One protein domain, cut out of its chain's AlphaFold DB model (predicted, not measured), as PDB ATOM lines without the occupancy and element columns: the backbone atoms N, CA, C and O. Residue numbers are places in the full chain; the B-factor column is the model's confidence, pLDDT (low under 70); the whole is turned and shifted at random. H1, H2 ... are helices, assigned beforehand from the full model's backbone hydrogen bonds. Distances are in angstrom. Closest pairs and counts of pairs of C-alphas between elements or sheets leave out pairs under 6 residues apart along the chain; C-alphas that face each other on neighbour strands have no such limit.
ATOM      1  N   PHE A  95     -32.602 -62.632 -47.562       60.59
ATOM      2  CA  PHE A  95     -33.189 -61.484 -48.258       60.59
ATOM      3  C   PHE A  95     -33.667 -60.388 -47.310       60.59
ATOM      4  O   PHE A  95     -33.269 -59.248 -47.488       60.59
ATOM      5  N   ARG A  96     -34.459 -60.702 -46.275       68.94
ATOM      6  CA  ARG A  96     -34.971 -59.664 -45.356       68.94
ATOM      7  C   ARG A  96     -33.850 -58.999 -44.562       68.94
ATOM      8  O   ARG A  96     -33.882 -57.789 -44.377       68.94
ATOM      9  N   MET A  97     -32.844 -59.770 -44.144       72.44
ATOM     10  CA  MET A  97     -31.674 -59.239 -43.440       72.44
ATOM     11  C   MET A  97     -30.804 -58.373 -44.361       72.44
ATOM     12  O   MET A  97     -30.474 -57.246 -44.011       72.44
ATOM     13  N   ARG A  98     -30.487 -58.849 -45.573       67.69
ATOM     14  CA  ARG A  98     -29.728 -58.083 -46.577       67.69
ATOM     15  C   ARG A  98     -30.491 -56.857 -47.066       67.69
ATOM     16  O   ARG A  98     -29.876 -55.826 -47.269       67.69
ATOM     17  N   ALA A  99     -31.809 -56.950 -47.221       74.94
ATOM     18  CA  ALA A  99     -32.665 -55.827 -47.583       74.94
ATOM     19  C   ALA A  99     -32.716 -54.784 -46.466       74.94
ATOM     20  O   ALA A  99     -32.717 -53.597 -46.761       74.94
ATOM     21  N   ARG A 100     -32.709 -55.208 -45.195       76.69
ATOM     22  CA  ARG A 100     -32.595 -54.289 -44.059       76.69
ATOM     23  C   ARG A 100     -31.252 -53.565 -44.062       76.69
ATOM     24  O   ARG A 100     -31.249 -52.345 -44.008       76.69
ATOM     25  N   LEU A 101     -30.147 -54.299 -44.186       77.88
ATOM     26  CA  LEU A 101     -28.809 -53.703 -44.276       77.88
ATOM     27  C   LEU A 101     -28.700 -52.752 -45.480       77.88
ATOM     28  O   LEU A 101     -28.262 -51.619 -45.335       77.88
ATOM     29  N   ALA A 102     -29.198 -53.164 -46.648       74.81
ATOM     30  CA  ALA A 102     -29.218 -52.326 -47.845       74.81
ATOM     31  C   ALA A 102     -30.110 -51.082 -47.691       74.81
ATOM     32  O   ALA A 102     -29.789 -50.036 -48.246       74.81
ATOM     33  N   ALA A 103     -31.221 -51.173 -46.954       85.94
ATOM     34  CA  ALA A 103     -32.075 -50.025 -46.659       85.94
ATOM     35  C   ALA A 103     -31.398 -49.039 -45.691       85.94
ATOM     36  O   ALA A 103     -31.551 -47.831 -45.856       85.94
ATOM     37  N   GLU A 104     -30.640 -49.540 -44.712       85.06
ATOM     38  CA  GLU A 104     -29.842 -48.719 -43.793       85.06
ATOM     39  C   GLU A 104     -28.728 -47.969 -44.551       85.06
ATOM     40  O   GLU A 104     -28.605 -46.752 -44.398       85.06
ATOM     41  N   ASP A 105     -28.007 -48.642 -45.455       85.19
ATOM     42  CA  ASP A 105     -27.001 -48.004 -46.320       85.19
ATOM     43  C   ASP A 105     -27.630 -46.985 -47.290       85.19
ATOM     44  O   ASP A 105     -27.130 -45.867 -47.453       85.19
ATOM     45  N   ALA A 106     -28.765 -47.334 -47.910       86.19
ATOM     46  CA  ALA A 106     -29.477 -46.452 -48.834       86.19
ATOM     47  C   ALA A 106     -29.977 -45.166 -48.157       86.19
ATOM     48  O   ALA A 106     -30.019 -44.114 -48.798       86.19
ATOM     49  N   LEU A 107     -30.322 -45.223 -46.866       90.94
ATOM     50  CA  LEU A 107     -30.711 -44.040 -46.101       90.94
ATOM     51  C   LEU A 107     -29.546 -43.048 -45.954       90.94
ATOM     52  O   LEU A 107     -29.768 -41.841 -46.044       90.94
ATOM     53  N   GLY A 108     -28.312 -43.534 -45.780       90.31
ATOM     54  CA  GLY A 108     -27.114 -42.688 -45.743       90.31
ATOM     55  C   GLY A 108     -26.932 -41.895 -47.040       90.31
ATOM     56  O   GLY A 108     -26.851 -40.667 -47.010       90.31
ATOM     57  N   VAL A 109     -26.991 -42.591 -48.179       91.56
ATOM     58  CA  VAL A 109     -26.909 -41.982 -49.520       91.56
ATOM     59  C   VAL A 109     -28.048 -40.986 -49.754       91.56
ATOM     60  O   VAL A 109     -27.833 -39.890 -50.268       91.56
ATOM     61  N   ALA A 110     -29.270 -41.326 -49.338       90.69
ATOM     62  CA  ALA A 110     -30.419 -40.435 -49.465       90.69
ATOM     63  C   ALA A 110     -30.211 -39.106 -48.711       90.69
ATOM     64  O   ALA A 110     -30.566 -38.043 -49.220       90.69
ATOM     65  N   MET A 111     -29.583 -39.143 -47.531       92.12
ATOM     66  CA  MET A 111     -29.270 -37.943 -46.746       92.12
ATOM     67  C   MET A 111     -28.160 -37.085 -47.365       92.12
ATOM     68  O   MET A 111     -28.146 -35.874 -47.141       92.12
ATOM     69  N   GLU A 112     -27.242 -37.678 -48.128       93.69
ATOM     70  CA  GLU A 112     -26.244 -36.940 -48.914       93.69
ATOM     71  C   GLU A 112     -26.899 -36.239 -50.107       93.69
ATOM     72  O   GLU A 112     -26.715 -35.036 -50.278       93.69
ATOM     73  N   ILE A 113     -27.763 -36.947 -50.848       92.81
ATOM     74  CA  ILE A 113     -28.529 -36.386 -51.975       92.81
ATOM     75  C   ILE A 113     -29.364 -35.173 -51.540       92.81
ATOM     76  O   ILE A 113     -29.453 -34.187 -52.267       92.81
ATOM     77  N   LEU A 114     -29.972 -35.219 -50.350       92.31
ATOM     78  CA  LEU A 114     -30.767 -34.100 -49.833       92.31
ATOM     79  C   LEU A 114     -29.944 -32.845 -49.513       92.31
ATOM     80  O   LEU A 114     -30.510 -31.753 -49.486       92.31
ATOM     81  N   LYS A 115     -28.643 -32.991 -49.243       92.62
ATOM     82  CA  LYS A 115     -27.732 -31.882 -48.911       92.62
ATOM     83  C   LYS A 115     -26.963 -31.357 -50.122       92.62
ATOM     84  O   LYS A 115     -26.320 -30.318 -50.012       92.62
ATOM     85  N   ASP A 116     -26.994 -32.079 -51.235       92.38
ATOM     86  CA  ASP A 116     -26.287 -31.714 -52.454       92.38
ATOM     87  C   ASP A 116     -27.122 -30.738 -53.302       92.38
ATOM     88  O   ASP A 116     -28.236 -31.035 -53.744       92.38
ATOM     89  N   ASP A 117     -26.573 -29.545 -53.534       90.69
ATOM     90  CA  ASP A 117     -27.189 -28.509 -54.367       90.69
ATOM     91  C   ASP A 117     -26.931 -28.687 -55.869       90.69
ATOM     92  O   ASP A 117     -27.520 -27.973 -56.682       90.69
ATOM     93  N   SER A 118     -26.085 -29.646 -56.253       93.81
ATOM     94  CA  SER A 118     -25.826 -29.991 -57.653       93.81
ATOM     95  C   SER A 118     -26.843 -30.982 -58.234       93.81
ATOM     96  O   SER A 118     -26.986 -31.062 -59.457       93.81
ATOM     97  N   ILE A 119     -27.573 -31.710 -57.381       94.12
ATOM     98  CA  ILE A 119     -28.638 -32.636 -57.786       94.12
ATOM     99  C   ILE A 119     -29.887 -31.846 -58.173       94.12
ATOM    100  O   ILE A 119     -30.243 -30.843 -57.549       94.12
ATOM    101  N   ASP A 120     -30.597 -32.329 -59.191       95.50
ATOM    102  CA  ASP A 120     -31.805 -31.671 -59.657       95.50
ATOM    103  C   ASP A 120     -32.884 -31.577 -58.542       95.50
ATOM    104  O   ASP A 120     -33.058 -32.502 -57.734       95.50
ATOM    105  N   PRO A 121     -33.639 -30.462 -58.470       93.12
ATOM    106  CA  PRO A 121     -34.617 -30.255 -57.404       93.12
ATOM    107  C   PRO A 121     -35.725 -31.313 -57.333       93.12
ATOM    108  O   PRO A 121     -36.265 -31.554 -56.252       93.12
ATOM    109  N   GLU A 122     -36.073 -31.941 -58.456       94.12
ATOM    110  CA  GLU A 122     -37.168 -32.909 -58.540       94.12
ATOM    111  C   GLU A 122     -36.767 -34.262 -57.933       94.12
ATOM    112  O   GLU A 122     -37.530 -34.862 -57.173       94.12
ATOM    113  N   THR A 123     -35.533 -34.700 -58.171       93.25
ATOM    114  CA  THR A 123     -34.917 -35.876 -57.559       93.25
ATOM    115  C   THR A 123     -34.791 -35.691 -56.051       93.25
ATOM    116  O   THR A 123     -35.199 -36.579 -55.300       93.25
ATOM    117  N   ARG A 124     -34.341 -34.519 -55.575       93.88
ATOM    118  CA  ARG A 124     -34.297 -34.223 -54.125       93.88
ATOM    119  C   ARG A 124     -35.685 -34.246 -53.494       93.88
ATOM    120  O   ARG A 124     -35.868 -34.822 -52.423       93.88
ATOM    121  N   ARG A 125     -36.684 -33.671 -54.173       94.25
ATOM    122  CA  ARG A 125     -38.086 -33.710 -53.735       94.25
ATOM    123  C   ARG A 125     -38.596 -35.149 -53.637       94.25
ATOM    124  O   ARG A 125     -39.252 -35.489 -52.656       94.25
ATOM    125  N   LYS A 126     -38.283 -35.992 -54.623       94.50
ATOM    126  CA  LYS A 126     -38.674 -37.408 -54.646       94.50
ATOM    127  C   LYS A 126     -38.043 -38.195 -53.496       94.50
ATOM    128  O   LYS A 126     -38.770 -38.841 -52.753       94.50
ATOM    129  N   VAL A 127     -36.730 -38.066 -53.296       94.12
ATOM    130  CA  VAL A 127     -36.014 -38.708 -52.178       94.12
ATOM    131  C   VAL A 127     -36.560 -38.230 -50.828       94.12
ATOM    132  O   VAL A 127     -36.798 -39.039 -49.934       94.12
ATOM    133  N   SER A 128     -36.847 -36.930 -50.691       92.81
ATOM    134  CA  SER A 128     -37.474 -36.379 -49.485       92.81
ATOM    135  C   SER A 128     -38.862 -36.975 -49.230       92.81
ATOM    136  O   SER A 128     -39.193 -37.263 -48.082       92.81
ATOM    137  N   ALA A 129     -39.678 -37.153 -50.273       92.88
ATOM    138  CA  ALA A 129     -41.003 -37.756 -50.154       92.88
ATOM    139  C   ALA A 129     -40.925 -39.244 -49.776       92.88
ATOM    140  O   ALA A 129     -41.674 -39.694 -48.910       92.88
ATOM    141  N   ASP A 130     -39.985 -39.987 -50.366       92.75
ATOM    142  CA  ASP A 130     -39.757 -41.400 -50.049       92.75
ATOM    143  C   ASP A 130     -39.336 -41.586 -48.578       92.75
ATOM    144  O   ASP A 130     -39.876 -42.457 -47.898       92.75
ATOM    145  N   ILE A 131     -38.476 -40.711 -48.038       92.62
ATOM    146  CA  ILE A 131     -38.098 -40.728 -46.611       92.62
ATOM    147  C   ILE A 131     -39.304 -40.454 -45.703       92.62
ATOM    148  O   ILE A 131     -39.516 -41.183 -44.734       92.62
ATOM    149  N   VAL A 132     -40.113 -39.432 -46.007       91.88
ATOM    150  CA  VAL A 132     -41.328 -39.104 -45.232       91.88
ATOM    151  C   VAL A 132     -42.298 -40.289 -45.214       91.88
ATOM    152  O   VAL A 132     -42.854 -40.621 -44.163       91.88
ATOM    153  N   LYS A 133     -42.444 -40.974 -46.352       90.75
ATOM    154  CA  LYS A 133     -43.246 -42.192 -46.485       90.75
ATOM    155  C   LYS A 133     -42.685 -43.361 -45.679       90.75
ATOM    156  O   LYS A 133     -43.441 -44.003 -44.952       90.75
ATOM    157  N   TRP A 134     -41.384 -43.642 -45.760       88.62
ATOM    158  CA  TRP A 134     -40.749 -44.714 -44.976       88.62
ATOM    159  C   TRP A 134     -40.803 -44.452 -43.467       88.62
ATOM    160  O   TRP A 134     -40.922 -45.397 -42.691       88.62
ATOM    161  N   ALA A 135     -40.773 -43.182 -43.054       87.44
ATOM    162  CA  ALA A 135     -40.920 -42.766 -41.662       87.44
ATOM    163  C   ALA A 135     -42.376 -42.797 -41.155       87.44
ATOM    164  O   ALA A 135     -42.610 -42.571 -39.969       87.44
ATOM    165  N   GLY A 136     -43.359 -43.049 -42.030       87.88
ATOM    166  CA  GLY A 136     -44.777 -43.013 -41.667       87.88
ATOM    167  C   GLY A 136     -45.269 -41.618 -41.271       87.88
ATOM    168  O   GLY A 136     -46.230 -41.501 -40.518       87.88
TER     169      GLY A 136
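What this domain is: This is residues 95 to 136 of the 157 residues of an uncharacterized protein of Candidatus Macondimonas diazotrophica (UniProt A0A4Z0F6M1). Two helices make an open, lopsided helical hairpin: the long H1 and the shorter H2 come together near the turn that joins them and splay apart from there as a V. H1 makes the long axis, and its first part, residues 95 to 106, sticks out free of H2. The printed part has 42 residues with two named helices, H1 then H2, and no named strand; the class is all helix. It is only just loose, close to compact, with a radius of gyration of the C-alphas of 11.4 A, and elongated, with spans of 33 by 20 by 12 A.

Where its parts are: H1, the longest helix, holds residues 95 to 115 and measures 30.1 A from first to last C-alpha. It begins with C-alpha 95 at (-33.189, -61.484, -48.258) and ends with C-alpha 115 at (-27.732, -31.882, -48.911). H2 holds residues 121 to 134 and measures 20.0 A, ending with C-alpha 134 at (-40.749, -44.714, -44.976).

How they stand to each other: H1 and H2 touch, with 6 pairs of C-alphas within 8 A, and the closest C-alphas, those of Leu 114 and Arg 124, are 5.6 A apart. H1 touches H2 with residues 110 to 114 alone, and H2 touches H1 with residues 124 to 128 alone. The two run opposite ways at a steep tilt of 42 degrees, their centres 13.6 A apart, and form a helical hairpin. In H2 every O i to N i+4 pair is within hydrogen-bond range; in H1 15 of 17 are.

The domain as a whole: The two C-alphas farthest apart, those of Phe 95 and Asp 117, are 34.1 A apart. The printed part has no cut, and the link from H1 to H2, 5 residues, is tight. Residues 117 to 122, of which 121 to 122 belong to H2, stand free. The mean pLDDT of the printed part is 87.7; residues 95 to 96 and residue 98 are under 70.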